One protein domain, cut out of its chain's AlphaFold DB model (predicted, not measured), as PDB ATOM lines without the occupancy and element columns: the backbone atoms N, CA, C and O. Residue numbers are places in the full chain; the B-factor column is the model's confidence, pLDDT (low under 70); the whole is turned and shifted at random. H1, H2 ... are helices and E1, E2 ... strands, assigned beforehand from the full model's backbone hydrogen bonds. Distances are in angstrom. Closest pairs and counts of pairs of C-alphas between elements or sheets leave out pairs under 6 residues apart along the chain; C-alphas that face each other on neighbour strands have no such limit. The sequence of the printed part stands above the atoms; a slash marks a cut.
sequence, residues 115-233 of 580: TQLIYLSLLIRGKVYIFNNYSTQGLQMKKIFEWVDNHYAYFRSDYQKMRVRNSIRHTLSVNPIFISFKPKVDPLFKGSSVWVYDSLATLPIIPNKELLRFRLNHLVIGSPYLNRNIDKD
ATOM      1  N   THR A 115      11.788  17.135 -30.593       98.31
ATOM      2  CA  THR A 115      12.290  15.870 -31.150       98.31
ATOM      3  C   THR A 115      12.657  14.862 -30.055       98.31
ATOM      4  O   THR A 115      12.222  13.713 -30.105       98.31
ATOM      5  N   GLN A 116      13.415  15.285 -29.038       97.94
ATOM      6  CA  GLN A 116      13.789  14.422 -27.911       97.94
ATOM      7  C   GLN A 116      12.566  14.043 -27.050       97.94
ATOM      8  O   GLN A 116      12.488  12.906 -26.593       97.94
ATOM      9  N   LEU A 117      11.588  14.944 -26.863       98.12
ATOM     10  CA  LEU A 117      10.322  14.645 -26.170       98.12
ATOM     11  C   LEU A 117       9.504  13.567 -26.891       98.12
ATOM     12  O   LEU A 117       9.033  12.625 -26.254       98.12
ATOM     13  N   ILE A 118       9.353  13.689 -28.213       98.50
ATOM     14  CA  ILE A 118       8.671  12.690 -29.045       98.50
ATOM     15  C   ILE A 118       9.397  11.347 -28.926       98.50
ATOM     16  O   ILE A 118       8.764  10.340 -28.614       98.50
ATOM     17  N   TYR A 119      10.719  11.333 -29.107       97.81
ATOM     18  CA  TYR A 119      11.512  10.106 -29.058       97.81
ATOM     19  C   TYR A 119      11.474   9.423 -27.678       97.81
ATOM     20  O   TYR A 119      11.234   8.220 -27.605       97.81
ATOM     21  N   LEU A 120      11.577  10.176 -26.574       97.81
ATOM     22  CA  LEU A 120      11.363   9.635 -25.222       97.81
ATOM     23  C   LEU A 120       9.964   9.029 -25.049       97.81
ATOM     24  O   LEU A 120       9.832   7.955 -24.462       97.81
ATOM     25  N   SER A 121       8.920   9.681 -25.575       98.19
ATOM     26  CA  SER A 121       7.557   9.145 -25.492       98.19
ATOM     27  C   SER A 121       7.411   7.812 -26.242       98.19
ATOM     28  O   SER A 121       6.740   6.907 -25.744       98.19
ATOM     29  N   LEU A 122       8.096   7.656 -27.384       97.31
ATOM     30  CA  LEU A 122       8.152   6.405 -28.147       97.31
ATOM     31  C   LEU A 122       8.891   5.309 -27.368       97.31
ATOM     32  O   LEU A 122       8.357   4.214 -27.235       97.31
ATOM     33  N   LEU A 123      10.053   5.611 -26.781       95.75
ATOM     34  CA  LEU A 123      10.817   4.641 -25.985       95.75
ATOM     35  C   LEU A 123      10.050   4.129 -24.754       95.75
ATOM     36  O   LEU A 123      10.102   2.942 -24.436       95.75
ATOM     37  N   ILE A 124       9.341   5.023 -24.051       96.62
ATOM     38  CA  ILE A 124       8.732   4.736 -22.739       96.62
ATOM     39  C   ILE A 124       7.288   4.223 -22.854       96.62
ATOM     40  O   ILE A 124       6.837   3.450 -22.009       96.62
ATOM     41  N   ARG A 125       6.525   4.673 -23.859       97.12
ATOM     42  CA  ARG A 125       5.103   4.317 -24.039       97.12
ATOM     43  C   ARG A 125       4.782   3.661 -25.379       97.12
ATOM     44  O   ARG A 125       3.629   3.272 -25.576       97.12
ATOM     45  N   GLY A 126       5.745   3.551 -26.290       95.69
ATOM     46  CA  GLY A 126       5.537   2.942 -27.596       95.69
ATOM     47  C   GLY A 126       5.125   1.480 -27.478       95.69
ATOM     48  O   GLY A 126       5.743   0.693 -26.762       95.69
ATOM     49  N   LYS A 127       4.071   1.112 -28.205       94.44
ATOM     50  CA  LYS A 127       3.718  -0.292 -28.421       94.44
ATOM     51  C   LYS A 127       4.584  -0.840 -29.549       94.44
ATOM     52  O   LYS A 127       4.946  -0.104 -30.463       94.44
ATOM     53  N   VAL A 128       4.895  -2.128 -29.495       93.62
ATOM     54  CA  VAL A 128       5.597  -2.799 -30.590       93.62
ATOM     55  C   VAL A 128       4.638  -2.970 -31.769       93.62
ATOM     56  O   VAL A 128       3.541  -3.503 -31.608       93.62
ATOM     57  N   TYR A 129       5.059  -2.523 -32.947       91.62
ATOM     58  CA  TYR A 129       4.363  -2.711 -34.215       91.62
ATOM     59  C   TYR A 129       5.301  -3.334 -35.248       91.62
ATOM     60  O   TYR A 129       6.505  -3.086 -35.239       91.62
ATOM     61  N   ILE A 130       4.720  -4.089 -36.182       89.88
ATOM     62  CA  ILE A 130       5.413  -4.535 -37.390       89.88
ATOM     63  C   ILE A 130       5.202  -3.466 -38.465       89.88
ATOM     64  O   ILE A 130       4.072  -3.233 -38.905       89.88
ATOM     65  N   PHE A 131       6.284  -2.818 -38.883       87.06
ATOM     66  CA  PHE A 131       6.311  -1.830 -39.959       87.06
ATOM     67  C   PHE A 131       7.401  -2.241 -40.952       87.06
ATOM     68  O   PHE A 131       8.510  -2.554 -40.542       87.06
ATOM     69  N   ASN A 132       7.078  -2.322 -42.248       87.38
ATOM     70  CA  ASN A 132       8.006  -2.743 -43.312       87.38
ATOM     71  C   ASN A 132       8.853  -3.996 -42.968       87.38
ATOM     72  O   ASN A 132      10.056  -4.036 -43.208       87.38
ATOM     73  N   ASN A 133       8.206  -5.026 -42.407       88.44
ATOM     74  CA  ASN A 133       8.800  -6.293 -41.947       88.44
ATOM     75  C   ASN A 133       9.794  -6.198 -40.769       88.44
ATOM     76  O   ASN A 133      10.356  -7.223 -40.385       88.44
ATOM     77  N   TYR A 134       9.968  -5.030 -40.145       88.62
ATOM     78  CA  TYR A 134      10.724  -4.879 -38.902       88.62
ATOM     79  C   TYR A 134       9.826  -4.548 -37.705       88.62
ATOM     80  O   TYR A 134       8.740  -3.980 -37.829       88.62
ATOM     81  N   SER A 135      10.300  -4.930 -36.522       91.81
ATOM     82  CA  SER A 135       9.685  -4.600 -35.237       91.81
ATOM     83  C   SER A 135      10.154  -3.214 -34.791       91.81
ATOM     84  O   SER A 135      11.357  -2.963 -34.745       91.81
ATOM     85  N   THR A 136       9.230  -2.306 -34.477       93.38
ATOM     86  CA  THR A 136       9.546  -0.940 -34.024       93.38
ATOM     87  C   THR A 136       8.555  -0.450 -32.964       93.38
ATOM     88  O   THR A 136       7.402  -0.887 -32.919       93.38
ATOM     89  N   GLN A 137       9.001   0.449 -32.083       94.94
ATOM     90  CA  GLN A 137       8.151   1.086 -31.078       94.94
ATOM     91  C   GLN A 137       7.409   2.277 -31.687       94.94
ATOM     92  O   GLN A 137       8.015   3.268 -32.096       94.94
ATOM     93  N   GLY A 138       6.080   2.186 -31.718       95.75
ATOM     94  CA  GLY A 138       5.199   3.209 -32.268       95.75
ATOM     95  C   GLY A 138       4.200   3.749 -31.253       95.75
ATOM     96  O   GLY A 138       3.762   3.048 -30.338       95.75
ATOM     97  N   LEU A 139       3.798   5.007 -31.427       96.56
ATOM     98  CA  LEU A 139       2.813   5.665 -30.574       96.56
ATOM     99  C   LEU A 139       1.881   6.573 -31.388       96.56
ATOM    100  O   LEU A 139       2.288   7.247 -32.331       96.56
ATOM    101  N   GLN A 140       0.599   6.604 -31.026       96.25
ATOM    102  CA  GLN A 140      -0.351   7.551 -31.617       96.25
ATOM    103  C   GLN A 140      -0.075   8.971 -31.121       96.25
ATOM    104  O   GLN A 140       0.214   9.178 -29.944       96.25
ATOM    105  N   MET A 141      -0.288   9.971 -31.977       96.94
ATOM    106  CA  MET A 141      -0.033  11.380 -31.648       96.94
ATOM    107  C   MET A 141      -0.771  11.869 -30.386       96.94
ATOM    108  O   MET A 141      -0.191  12.586 -29.575       96.94
ATOM    109  N   LYS A 142      -2.013  11.411 -30.154       96.38
ATOM    110  CA  LYS A 142      -2.754  11.686 -28.907       96.38
ATOM    111  C   LYS A 142      -1.988  11.205 -27.665       96.38
ATOM    112  O   LYS A 142      -1.935  11.914 -26.668       96.38
ATOM    113  N   LYS A 143      -1.366  10.025 -27.737       97.38
ATOM    114  CA  LYS A 143      -0.589   9.433 -26.638       97.38
ATOM    115  C   LYS A 143       0.776  10.099 -26.444       97.38
ATOM    116  O   LYS A 143       1.238  10.165 -25.311       97.38
ATOM    117  N   ILE A 144       1.365  10.668 -27.501       98.31
ATOM    118  CA  ILE A 144       2.533  11.558 -27.391       98.31
ATOM    119  C   ILE A 144       2.158  12.814 -26.584       98.31
ATOM    120  O   ILE A 144       2.847  13.142 -25.622       98.31
ATOM    121  N   PHE A 145       1.034  13.475 -26.907       98.06
ATOM    122  CA  PHE A 145       0.554  14.642 -26.149       98.06
ATOM    123  C   PHE A 145       0.277  14.302 -24.677       98.06
ATOM    124  O   PHE A 145       0.817  14.956 -23.791       98.06
ATOM    125  N   GLU A 146      -0.507  13.248 -24.414       97.56
ATOM    126  CA  GLU A 146      -0.797  12.782 -23.050       97.56
ATOM    127  C   GLU A 146       0.493  12.493 -22.260       97.56
ATOM    128  O   GLU A 146       0.580  12.819 -21.078       97.56
ATOM    129  N   TRP A 147       1.517  11.902 -22.887       97.94
ATOM    130  CA  TRP A 147       2.785  11.634 -22.212       97.94
ATOM    131  C   TRP A 147       3.553  12.919 -21.872       97.94
ATOM    132  O   TRP A 147       4.044  13.038 -20.748       97.94
ATOM    133  N   VAL A 148       3.634  13.886 -22.790       97.94
ATOM    134  CA  VAL A 148       4.341  15.158 -22.558       97.94
ATOM    135  C   VAL A 148       3.663  15.970 -21.449       97.94
ATOM    136  O   VAL A 148       4.338  16.363 -20.495       97.94
ATOM    137  N   ASP A 149       2.339  16.139 -21.516       95.94
ATOM    138  CA  ASP A 149       1.554  16.901 -20.532       95.94
ATOM    139  C   ASP A 149       1.666  16.282 -19.118       95.94
ATOM    140  O   ASP A 149       1.794  16.983 -18.107       95.94
ATOM    141  N   ASN A 150       1.685  14.946 -19.033       96.44
ATOM    142  CA  ASN A 150       1.800  14.236 -17.759       96.44
ATOM    143  C   ASN A 150       3.183  14.383 -17.108       96.44
ATOM    144  O   ASN A 150       3.253  14.519 -15.887       96.44
ATOM    145  N   HIS A 151       4.277  14.391 -17.876       96.69
ATOM    146  CA  HIS A 151       5.632  14.375 -17.302       96.69
ATOM    147  C   HIS A 151       6.291  15.752 -17.181       96.69
ATOM    148  O   HIS A 151       7.197  15.914 -16.366       96.69
ATOM    149  N   TYR A 152       5.862  16.760 -17.937       96.06
ATOM    150  CA  TYR A 152       6.513  18.072 -17.947       96.06
ATOM    151  C   TYR A 152       5.515  19.158 -17.568       96.06
ATOM    152  O   TYR A 152       4.806  19.703 -18.409       96.06
ATOM    153  N   ALA A 153       5.476  19.477 -16.273       94.38
ATOM    154  CA  ALA A 153       4.448  20.341 -15.700       94.38
ATOM    155  C   ALA A 153       4.409  21.759 -16.315       94.38
ATOM    156  O   ALA A 153       3.325  22.324 -16.441       94.38
ATOM    157  N   TYR A 154       5.540  22.270 -16.819       95.50
ATOM    158  CA  TYR A 154       5.619  23.495 -17.633       95.50
ATOM    159  C   TYR A 154       4.627  23.526 -18.812       95.50
ATOM    160  O   TYR A 154       4.078  24.577 -19.132       95.50
ATOM    161  N   PHE A 155       4.369  22.381 -19.452       95.44
ATOM    162  CA  PHE A 155       3.460  22.284 -20.595       95.44
ATOM    163  C   PHE A 155       1.986  22.092 -20.209       95.44
ATOM    164  O   PHE A 155       1.153  21.986 -21.102       95.44
ATOM    165  N   ARG A 156       1.634  22.030 -18.916       92.62
ATOM    166  CA  ARG A 156       0.248  21.747 -18.493       92.62
ATOM    167  C   ARG A 156      -0.702  22.935 -18.629       92.62
ATOM    168  O   ARG A 156      -1.885  22.697 -18.844       92.62
ATOM    169  N   SER A 157      -0.207  24.171 -18.525       93.38
ATOM    170  CA  SER A 157      -1.027  25.375 -18.721       93.38
ATOM    171  C   SER A 157      -1.500  25.475 -20.169       93.38
ATOM    172  O   SER A 157      -0.720  25.236 -21.092       93.38
ATOM    173  N   ASP A 158      -2.760  25.836 -20.404       93.06
ATOM    174  CA  ASP A 158      -3.396  25.631 -21.714       93.06
ATOM    175  C   ASP A 158      -2.737  26.394 -22.865       93.06
ATOM    176  O   ASP A 158      -2.642  25.881 -23.984       93.06
ATOM    177  N   TYR A 159      -2.142  27.551 -22.573       94.00
ATOM    178  CA  TYR A 159      -1.300  28.275 -23.522       94.00
ATOM    179  C   TYR A 159      -0.055  27.475 -23.954       94.00
ATOM    180  O   TYR A 159       0.221  27.340 -25.152       94.00
ATOM    181  N   GLN A 160       0.693  26.908 -22.999       95.62
ATOM    182  CA  GLN A 160       1.892  26.111 -23.293       95.62
ATOM    183  C   GLN A 160       1.528  24.746 -23.885       95.62
ATOM    184  O   GLN A 160       2.180  24.296 -24.824       95.62
ATOM    185  N   LYS A 161       0.444  24.134 -23.409       95.50
ATOM    186  CA  LYS A 161      -0.161  22.889 -23.904       95.50
ATOM    187  C   LYS A 161      -0.550  23.005 -25.374       95.50
ATOM    188  O   LYS A 161      -0.166  22.166 -26.189       95.50
ATOM    189  N   MET A 162      -1.243  24.079 -25.761       97.06
ATOM    190  CA  MET A 162      -1.577  24.342 -27.164       97.06
ATOM    191  C   MET A 162      -0.310  24.521 -28.012       97.06
ATOM    192  O   MET A 162      -0.197  23.914 -29.082       97.06
ATOM    193  N   ARG A 163       0.661  25.308 -27.527       97.38
ATOM    194  CA  ARG A 163       1.934  25.546 -28.224       97.38
ATOM    195  C   ARG A 163       2.746  24.266 -28.411       97.38
ATOM    196  O   ARG A 163       3.095  23.959 -29.547       97.38
ATOM    197  N   VAL A 164       2.988  23.488 -27.354       97.94
ATOM    198  CA  VAL A 164       3.788  22.255 -27.428       97.94
ATOM    199  C   VAL A 164       3.114  21.214 -28.318       97.94
ATOM    200  O   VAL A 164       3.785  20.614 -29.151       97.94
ATOM    201  N   ARG A 165       1.785  21.053 -28.238       98.06
ATOM    202  CA  ARG A 165       1.036  20.135 -29.110       98.06
ATOM    203  C   ARG A 165       1.138  20.551 -30.579       98.06
ATOM    204  O   ARG A 165       1.280  19.687 -31.444       98.06
ATOM    205  N   ASN A 166       1.124  21.853 -30.876       98.44
ATOM    206  CA  ASN A 166       1.337  22.341 -32.236       98.44
ATOM    207  C   ASN A 166       2.781  22.127 -32.716       98.44
ATOM    208  O   ASN A 166       2.986  21.680 -33.843       98.44
ATOM    209  N   SER A 167       3.772  22.372 -31.855       98.56
ATOM    210  CA  SER A 167       5.176  22.085 -32.151       98.56
ATOM    211  C   SER A 167       5.420  20.593 -32.380       98.56
ATOM    212  O   SER A 167       6.121  20.247 -33.319       98.56
ATOM    213  N   ILE A 168       4.792  19.705 -31.601       98.62
ATOM    214  CA  ILE A 168       4.858  18.248 -31.796       98.62
ATOM    215  C   ILE A 168       4.275  17.859 -33.159       98.62
ATOM    216  O   ILE A 168       4.931  17.122 -33.888       98.62
ATOM    217  N   ARG A 169       3.098  18.385 -33.549       98.44
ATOM    218  CA  ARG A 169       2.542  18.161 -34.902       98.44
ATOM    219  C   ARG A 169       3.531  18.565 -35.988       98.44
ATOM    220  O   ARG A 169       3.820  17.773 -36.874       98.44
ATOM    221  N   HIS A 170       4.067  19.780 -35.890       98.56
ATOM    222  CA  HIS A 170       5.029  20.303 -36.853       98.56
ATOM    223  C   HIS A 170       6.302  19.445 -36.920       98.56
ATOM    224  O   HIS A 170       6.718  19.064 -38.008       98.56
ATOM    225  N   THR A 171       6.885  19.071 -35.777       98.56
ATOM    226  CA  THR A 171       8.083  18.221 -35.723       98.56
ATOM    227  C   THR A 171       7.834  16.831 -36.304       98.56
ATOM    228  O   THR A 171       8.678  16.353 -37.051       98.56
ATOM    229  N   LEU A 172       6.687  16.204 -36.018       98.38
ATOM    230  CA  LEU A 172       6.308  14.918 -36.615       98.38
ATOM    231  C   LEU A 172       6.140  15.024 -38.141       98.38
ATOM    232  O   LEU A 172       6.577  14.139 -38.861       98.38
ATOM    233  N   SER A 173       5.538  16.104 -38.651       97.62
ATOM    234  CA  SER A 173       5.320  16.283 -40.094       97.62
ATOM    235  C   SER A 173       6.558  16.715 -40.887       97.62
ATOM    236  O   SER A 173       6.620  16.431 -42.078       97.62
ATOM    237  N   VAL A 174       7.502  17.437 -40.274       98.06
ATOM    238  CA  VAL A 174       8.664  18.024 -40.975       98.06
ATOM    239  C   VAL A 174       9.937  17.195 -40.815       98.06
ATOM    240  O   VAL A 174      10.777  17.204 -41.709       98.06
ATOM    241  N   ASN A 175      10.116  16.497 -39.692       97.81
ATOM    242  CA  ASN A 175      11.359  15.782 -39.420       97.81
ATOM    243  C   ASN A 175      11.284  14.336 -39.956       97.81
ATOM    244  O   ASN A 175      10.534  13.537 -39.391       97.81
ATOM    245  N   PRO A 176      12.063  13.965 -40.995       96.94
ATOM    246  CA  PRO A 176      11.933  12.673 -41.678       96.94
ATOM    247  C   PRO A 176      12.251  11.459 -40.792       96.94
ATOM    248  O   PRO A 176      11.861  10.348 -41.128       96.94
ATOM    249  N   ILE A 177      12.901  11.664 -39.640       97.44
ATOM    250  CA  ILE A 177      13.185  10.600 -38.664       97.44
ATOM    251  C   ILE A 177      11.921  10.054 -37.977       97.44
ATOM    252  O   ILE A 177      11.996   9.048 -37.271       97.44
ATOM    253  N   PHE A 178      10.770  10.720 -38.136       97.88
ATOM    254  CA  PHE A 178       9.476  10.249 -37.652       97.88
ATOM    255  C   PHE A 178       8.598   9.818 -38.824       97.88
ATOM    256  O   PHE A 178       8.108  10.638 -39.597       97.88
ATOM    257  N   ILE A 179       8.347   8.515 -38.923       97.38
ATOM    258  CA  ILE A 179       7.533   7.938 -39.993       97.38
ATOM    259  C   ILE A 179       6.131   7.661 -39.449       97.38
ATOM    260  O   ILE A 179       5.973   7.092 -38.368       97.38
ATOM    261  N   SER A 180       5.095   8.051 -40.198       96.50
ATOM    262  CA  SER A 180       3.703   7.730 -39.863       96.50
ATOM    263  C   SER A 180       3.175   6.593 -40.733       96.50
ATOM    264  O   SER A 180       3.377   6.591 -41.948       96.50
ATOM    265  N   PHE A 181       2.435   5.661 -40.137       94.12
ATOM    266  CA  PHE A 181       1.696   4.635 -40.870       94.12
ATOM    267  C   PHE A 181       0.379   4.293 -40.166       94.12
ATOM    268  O   PHE A 181       0.162   4.609 -38.993       94.12
ATOM    269  N   LYS A 182      -0.526   3.632 -40.889       91.81
ATOM    270  CA  LYS A 182      -1.717   3.004 -40.307       91.81
ATOM    271  C   LYS A 182      -1.421   1.511 -40.109       91.81
ATOM    272  O   LYS A 182      -1.144   0.839 -41.105       91.81
ATOM    273  N   PRO A 183      -1.441   0.980 -38.872       87.50
ATOM    274  CA  PRO A 183      -1.277  -0.448 -38.632       87.50
ATOM    275  C   PRO A 183      -2.335  -1.253 -39.389       87.50
ATOM    276  O   PRO A 183      -3.525  -1.010 -39.230       87.50
ATOM    277  N   LYS A 184      -1.901  -2.236 -40.185       78.56
ATOM    278  CA  LYS A 184      -2.799  -3.188 -40.869       78.56
ATOM    279  C   LYS A 184      -3.255  -4.346 -39.967       78.56
ATOM    280  O   LYS A 184      -4.028  -5.187 -40.402       78.56
ATOM    281  N   VAL A 185      -2.702  -4.427 -38.754       65.50
ATOM    282  CA  VAL A 185      -2.686  -5.639 -37.915       65.50
ATOM    283  C   VAL A 185      -3.989  -5.852 -37.137       65.50
ATOM    284  O   VAL A 185      -4.231  -6.944 -36.642       65.50
ATOM    285  N   ASP A 186      -4.826  -4.822 -37.025       64.12
ATOM    286  CA  ASP A 186      -6.064  -4.871 -36.253       64.12
ATOM    287  C   ASP A 186      -7.204  -4.211 -37.058       64.12
ATOM    288  O   ASP A 186      -7.172  -2.992 -37.260       64.12
ATOM    289  N   PRO A 187      -8.209  -4.974 -37.540       62.03
ATOM    290  CA  PRO A 187      -9.356  -4.417 -38.258       62.03
ATOM    291  C   PRO A 187     -10.250  -3.532 -37.370       62.03
ATOM    292  O   PRO A 187     -11.057  -2.765 -37.892       62.03
ATOM    293  N   LEU A 188     -10.088  -3.580 -36.041       57.78
ATOM    294  CA  LEU A 188     -10.740  -2.676 -35.091       57.78
ATOM    295  C   LEU A 188      -9.936  -1.387 -34.848       57.78
ATOM    296  O   LEU A 188     -10.392  -0.518 -34.097       57.78
ATOM    297  N   PHE A 189      -8.782  -1.195 -35.504       72.50
ATOM    298  CA  PHE A 189      -7.978   0.025 -35.397       72.50
ATOM    299  C   PHE A 189      -8.640   1.220 -36.111       72.50
ATOM    300  O   PHE A 189      -8.156   1.739 -37.116       72.50
ATOM    301  N   LYS A 190      -9.712   1.756 -35.520       68.50
ATOM    302  CA  LYS A 190     -10.337   3.048 -35.874       68.50
ATOM    303  C   LYS A 190      -9.476   4.262 -35.457       68.50
ATOM    304  O   LYS A 190      -9.985   5.350 -35.205       68.50
ATOM    305  N   GLY A 191      -8.168   4.066 -35.299       72.12
ATOM    306  CA  GLY A 191      -7.241   5.021 -34.704       72.12
ATOM    307  C   GLY A 191      -6.590   5.981 -35.702       72.12
ATOM    308  O   GLY A 191      -6.476   5.706 -36.896       72.12
ATOM    309  N   SER A 192      -6.069   7.095 -35.181       85.38
ATOM    310  CA  SER A 192      -5.118   7.936 -35.916       85.38
ATOM    311  C   SER A 192      -3.854   7.149 -36.272       85.38
ATOM    312  O   SER A 192      -3.500   6.214 -35.546       85.38
ATOM    313  N   SER A 193      -3.120   7.597 -37.297       94.25
ATOM    314  CA  SER A 193      -1.797   7.062 -37.642       94.25
ATOM    315  C   SER A 193      -0.894   6.896 -36.415       94.25
ATOM    316  O   SER A 193      -0.886   7.725 -35.494       94.25
ATOM    317  N   VAL A 194      -0.134   5.806 -36.423       95.62
ATOM    318  CA  VAL A 194       0.944   5.532 -35.478       95.62
ATOM    319  C   VAL A 194       2.210   6.176 -36.021       95.62
ATOM    320  O   VAL A 194       2.518   6.041 -37.203       95.62
ATOM    321  N   TRP A 195       2.925   6.877 -35.148       97.62
ATOM    322  CA  TRP A 195       4.241   7.429 -35.428       97.62
ATOM    323  C   TRP A 195       5.300   6.498 -34.856       97.62
ATOM    324  O   TRP A 195       5.164   6.052 -33.719       97.62
ATOM    325  N   VAL A 196       6.332   6.211 -35.638       97.31
ATOM    326  CA  VAL A 196       7.521   5.449 -35.240       97.31
ATOM    327  C   VAL A 196       8.768   6.277 -35.502       97.31
ATOM    328  O   VAL A 196       8.754   7.210 -36.304       97.31
ATOM    329  N   TYR A 197       9.844   5.921 -34.814       96.69
ATOM    330  CA  TYR A 197      11.173   6.420 -35.126       96.69
ATOM    331  C   TYR A 197      11.802   5.559 -36.233       96.69
ATOM    332  O   TYR A 197      11.690   4.331 -36.186       96.69
ATOM    333  N   ASP A 198      12.440   6.192 -37.217       95.62
ATOM    334  CA  ASP A 198      13.193   5.505 -38.269       95.62
ATOM    335  C   ASP A 198      14.478   4.890 -37.694       95.62
ATOM    336  O   ASP A 198      15.324   5.591 -37.142       95.62
ATOM    337  N   SER A 199      14.652   3.575 -37.827       91.12
ATOM    338  CA  SER A 199      15.840   2.868 -37.335       91.12
ATOM    339  C   SER A 199      17.129   3.235 -38.077       91.12
ATOM    340  O   SER A 199      18.210   2.960 -37.558       91.12
ATOM    341  N   LEU A 200      17.032   3.857 -39.256       92.56
ATOM    342  CA  LEU A 200      18.175   4.361 -40.022       92.56
ATOM    343  C   LEU A 200      18.585   5.789 -39.622       92.56
ATOM    344  O   LEU A 200      19.651   6.259 -40.024       92.56
ATOM    345  N   ALA A 201      17.763   6.489 -38.836       94.75
ATOM    346  CA  ALA A 201      18.035   7.856 -38.416       94.75
ATOM    347  C   ALA A 201      19.037   7.945 -37.252       94.75
ATOM    348  O   ALA A 201      19.161   7.058 -36.406       94.75
ATOM    349  N   THR A 202      19.745   9.074 -37.178       93.88
ATOM    350  CA  THR A 202      20.679   9.371 -36.087       93.88
ATOM    351  C   THR A 202      19.930   9.646 -34.783       93.88
ATOM    352  O   THR A 202      19.208  10.642 -34.658       93.88
ATOM    353  N   LEU A 203      20.120   8.764 -33.793       91.75
ATOM    354  CA  LEU A 203      19.442   8.841 -32.495       91.75
ATOM    355  C   LEU A 203      19.579  10.241 -31.870       91.75
ATOM    356  O   LEU A 203      20.704  10.732 -31.717       91.75
ATOM    357  N   PRO A 204      18.475  10.897 -31.462       93.56
ATOM    358  CA  PRO A 204      18.559  12.212 -30.851       93.56
ATOM    359  C   PRO A 204      19.228  12.099 -29.476       93.56
ATOM    360  O   PRO A 204      18.820  11.305 -28.631       93.56
ATOM    361  N   ILE A 205      20.248  12.924 -29.238       94.31
ATOM    362  CA  ILE A 205      21.032  12.923 -27.996       94.31
ATOM    363  C   ILE A 205      20.134  13.362 -26.831       94.31
ATOM    364  O   ILE A 205      19.857  14.548 -26.693       94.31
ATOM    365  N   ILE A 206      19.648  12.442 -25.997       94.81
ATOM    366  CA  ILE A 206      18.820  12.788 -24.829       94.81
ATOM    367  C   ILE A 206      19.729  13.268 -23.678       94.81
ATOM    368  O   ILE A 206      20.717  12.597 -23.379       94.81
ATOM    369  N   PRO A 207      19.402  14.373 -22.974       94.31
ATOM    370  CA  PRO A 207      20.136  14.788 -21.779       94.31
ATOM    371  C   PRO A 207      20.162  13.699 -20.694       94.31
ATOM    372  O   PRO A 207      19.114  13.173 -20.310       94.31
ATOM    373  N   ASN A 208      21.341  13.422 -20.123       93.88
ATOM    374  CA  ASN A 208      21.531  12.379 -19.099       93.88
ATOM    375  C   ASN A 208      20.557  12.496 -17.912       93.88
ATOM    376  O   ASN A 208      20.129  11.478 -17.373       93.88
ATOM    377  N   LYS A 209      20.161  13.720 -17.531       95.12
ATOM    378  CA  LYS A 209      19.181  13.959 -16.460       95.12
ATOM    379  C   LYS A 209      17.808  13.339 -16.750       95.12
ATOM    380  O   LYS A 209      17.205  12.776 -15.844       95.12
ATOM    381  N   GLU A 210      17.343  13.368 -18.002       95.81
ATOM    382  CA  GLU A 210      16.068  12.748 -18.386       95.81
ATOM    383  C   GLU A 210      16.218  11.227 -18.547       95.81
ATOM    384  O   GLU A 210      15.337  10.483 -18.122       95.81
ATOM    385  N   LEU A 211      17.357  10.734 -19.059       94.69
ATOM    386  CA  LEU A 211      17.640   9.288 -19.089       94.69
ATOM    387  C   LEU A 211      17.606   8.681 -17.675       94.69
ATOM    388  O   LEU A 211      16.923   7.681 -17.458       94.69
ATOM    389  N   LEU A 212      18.253   9.338 -16.705       93.94
ATOM    390  CA  LEU A 212      18.213   8.972 -15.283       93.94
ATOM    391  C   LEU A 212      16.788   9.019 -14.718       93.94
ATOM    392  O   LEU A 212      16.332   8.054 -14.102       93.94
ATOM    393  N   ARG A 213      16.064  10.116 -14.969       95.06
ATOM    394  CA  ARG A 213      14.684  10.331 -14.509       95.06
ATOM    395  C   ARG A 213      13.723   9.233 -14.964       95.06
ATOM    396  O   ARG A 213      12.877   8.808 -14.182       95.06
ATOM    397  N   PHE A 214      13.868   8.755 -16.199       95.56
ATOM    398  CA  PHE A 214      13.035   7.692 -16.775       95.56
ATOM    399  C   PHE A 214      13.643   6.283 -16.656       95.56
ATOM    400  O   PHE A 214      13.113   5.340 -17.238       95.56
ATOM    401  N   ARG A 215      14.729   6.114 -15.883       94.75
ATOM    402  CA  ARG A 215      15.445   4.836 -15.674       94.75
ATOM    403  C   ARG A 215      15.965   4.186 -16.970       94.75
ATOM    404  O   ARG A 215      16.206   2.982 -17.020       94.75
ATOM    405  N   LEU A 216      16.228   4.987 -18.003       92.56
ATOM    406  CA  LEU A 216      16.763   4.567 -19.305       92.56
ATOM    407  C   LEU A 216      18.302   4.453 -19.312       92.56
ATOM    408  O   LEU A 216      18.952   4.611 -20.343       92.56
ATOM    409  N   ASN A 217      18.908   4.166 -18.157       87.81
ATOM    410  CA  ASN A 217      20.364   4.179 -17.952       87.81
ATOM    411  C   ASN A 217      21.114   3.171 -18.831       87.81
ATOM    412  O   ASN A 217      22.274   3.388 -19.169       87.81
ATOM    413  N   HIS A 218      20.451   2.092 -19.247       84.31
ATOM    414  CA  HIS A 218      21.009   1.115 -20.178       84.31
ATOM    415  C   HIS A 218      21.356   1.740 -21.548       84.31
ATOM    416  O   HIS A 218      22.319   1.313 -22.179       84.31
ATOM    417  N   LEU A 219      20.656   2.804 -21.969       82.44
ATOM    418  CA  LEU A 219      20.962   3.551 -23.199       82.44
ATOM    419  C   LEU A 219      22.200   4.455 -23.060       82.44
ATOM    420  O   LEU A 219      22.865   4.743 -24.051       82.44
ATOM    421  N   VAL A 220      22.544   4.873 -21.835       72.50
ATOM    422  CA  VAL A 220      23.754   5.671 -21.544       72.50
ATOM    423  C   VAL A 220      25.012   4.834 -21.802       72.50
ATOM    424  O   VAL A 220      25.976   5.317 -22.388       72.50
ATOM    425  N   ILE A 221      24.977   3.560 -21.399       60.84
ATOM    426  CA  ILE A 221      26.123   2.636 -21.424       60.84
ATOM    427  C   ILE A 221      26.468   2.186 -22.858       60.84
ATOM    428  O   ILE A 221      27.626   1.905 -23.149       60.84
ATOM    429  N   GLY A 222      25.484   2.153 -23.765       53.56
ATOM    430  CA  GLY A 222      25.674   1.746 -25.164       53.56
ATOM    431  C   GLY A 222      26.081   2.861 -26.138       53.56
ATOM    432  O   GLY A 222      26.288   2.576 -27.314       53.56
ATOM    433  N   SER A 223      26.171   4.124 -25.702       47.59
ATOM    434  CA  SER A 223      26.412   5.250 -26.617       47.59
ATOM    435  C   SER A 223      27.907   5.444 -26.930       47.59
ATOM    436  O   SER A 223      28.660   5.873 -26.047       47.59
ATOM    437  N   PRO A 224      28.363   5.252 -28.189       45.72
ATOM    438  CA  PRO A 224      29.764   5.483 -28.565       45.72
ATOM    439  C   PRO A 224      30.185   6.960 -28.454       45.72
ATOM    440  O   PRO A 224      31.378   7.261 -28.454       45.72
ATOM    441  N   TYR A 225      29.222   7.880 -28.324       44.19
ATOM    442  CA  TYR A 225      29.456   9.315 -28.154       44.19
ATOM    443  C   TYR A 225      29.784   9.710 -26.706       44.19
ATOM    444  O   TYR A 225      30.507  10.680 -26.490       44.19
ATOM    445  N   LEU A 226      29.302   8.960 -25.707       45.22
ATOM    446  CA  LEU A 226      29.614   9.233 -24.295       45.22
ATOM    447  C   LEU A 226      30.990   8.690 -23.886       45.22
ATOM    448  O   LEU A 226      31.643   9.265 -23.017       45.22
ATOM    449  N   ASN A 227      31.477   7.652 -24.569       38.72
ATOM    450  CA  ASN A 227      32.745   6.986 -24.261       38.72
ATOM    451  C   ASN A 227      34.006   7.769 -24.706       38.72
ATOM    452  O   ASN A 227      35.111   7.241 -24.622       38.72
ATOM    453  N   ARG A 228      33.859   9.005 -25.213       42.31
ATOM    454  CA  ARG A 228      34.986   9.875 -25.618       42.31
ATOM    455  C   ARG A 228      35.234  11.076 -24.701       42.31
ATOM    456  O   ARG A 228      36.356  11.557 -24.675       42.31
ATOM    457  N   ASN A 229      34.223  11.538 -23.955       38.72
ATOM    458  CA  ASN A 229      34.296  12.785 -23.170       38.72
ATOM    459  C   ASN A 229      33.932  12.634 -21.681       38.72
ATOM    460  O   ASN A 229      34.012  13.613 -20.942       38.72
ATOM    461  N   ILE A 230      33.543  11.442 -21.215       45.16
ATOM    462  CA  ILE A 230      33.485  11.170 -19.776       45.16
ATOM    463  C   ILE A 230      34.839  10.603 -19.350       45.16
ATOM    464  O   ILE A 230      35.137   9.432 -19.576       45.16
ATOM    465  N   ASP A 231      35.640  11.456 -18.711       44.03
ATOM    466  CA  ASP A 231      36.746  11.048 -17.843       44.03
ATOM    467  C   ASP A 231      36.295   9.876 -16.947       44.03
ATOM    468  O   ASP A 231      35.174   9.874 -16.428       44.03
ATOM    469  N   LYS A 232      37.163   8.879 -16.740       49.72
ATOM    470  CA  LYS A 232      36.898   7.725 -15.862       49.72
ATOM    471  C   LYS A 232      36.463   8.176 -14.458       49.72
ATOM    472  O   LYS A 232      35.618   7.523 -13.840       49.72
ATOM    473  N   ASP A 233      36.947   9.330 -14.001       50.50
ATOM    474  CA  ASP A 233      36.510   9.980 -12.765       50.50
ATOM    475  C   ASP A 233      35.054  10.471 -12.791       50.50
ATOM    476  O   ASP A 233      34.389  10.461 -11.758       50.50
TER     477      ASP A 233
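Overview. This is residues 115 to 233 of the 580 residues of the protein "Fork-head domain-containing protein" of Intoshia linei (UniProt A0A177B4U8). A small, strongly twisted sheet of four strands has helix H1 crossing one of its faces, near the middle of the domain, while H2 and H3 meet the sheet only with residues 141 to 144 and 171 to 173 and reach away from it. The short helices H4 and H5 make a separate small pair, off the sheet, and the tail of residues 226 to 233 sticks out. The 119 printed residues hold five named helices and four named strands, in the order H1 E1 E2 H2 H3 E3 E4 H4 H5; the sheet's order is E1 E2 E4 E3, antiparallel throughout, and the class is mixed, helices and strands. The whole is compact, with a radius of gyration of the C-alphas of 15.7 A and spans of 53 by 40 by 25 A.

Along the chain. H1, residues 115 to 125, begins with C-alpha 115 at (12.290, 15.870, -31.150) and is 15.4 A long. E1, residues 127 to 131, and E2, residues 134 to 140 and 18.2 A long, form a hairpin. H2, residues 141 to 151, measures 15.7 A. H3, residues 158 to 174, is the longest helix, 24.0 A, and ends with C-alpha 174 at (8.664, 18.024, -40.975). E3, residues 178 to 181, and E4, residues 194 to 197, form another hairpin. H4 is residues 208 to 213; H5, residues 217 to 221, ends with C-alpha 221 at (26.123, 2.636, -21.424).

Arrangement. In the sheet, N 129 and O 136 of E1 and E2 are 2.9 A apart, N 139 and O 195 of E2 and E4 2.9 A, and N 179 and O 196 of E3 and E4 3.0 A, each within hydrogen-bond range. H1 is on the sheet at a height of 8.9 A, making two layers, a helix on one face of a sheet; it lies over E2 and E4 and runs across the strands, at 78 degrees to E2 on the local plane. H1 touches H2, about perpendicular at 88 degrees, closest at the C-alphas of Ser 121 and Ile 144, 5.9 A. H1 and H3 only just touch, with 3 pairs of C-alphas within 8 A, made by residues 168 to 171 of H3 alone; the closest are those of Thr 115 and Thr 171, 6.6 A. H2 and H3 touch at a steep tilt of 46 degrees, opposite ways, closest at the C-alphas of Phe 145 and Arg 165, 6.3 A. Both only graze the sheet. E2, H2, H3 and E3 form a split strand-helix-strand unit, two strands of one sheet joined through helices, with E4 between the two strands in the sheet; its crossover is right-handed. H4 touches H5, closest at the C-alphas of Leu 211 and Asn 217, 5.9 A; both are apart from H1, H2 and H3. In H1, H2, H3 and H4 every O i to N i+4 pair is within hydrogen-bond range; in H5 0 of 1 is, beside 1 of 2 O i to N i+3 pairs.

Size, cuts and confidence. The two C-alphas farthest apart, those of Pro 187 and Asp 233, are 54.4 A apart. The printed part has no cut, and the link from E3 to E4, 12 residues, is long. Residues 226 to 233 stand free; without them the body spans 39 by 39 by 24 A. Mean pLDDT of the printed part is 87.7, and it is under 70 at residues 185 to 188, 190 and 221 to 233.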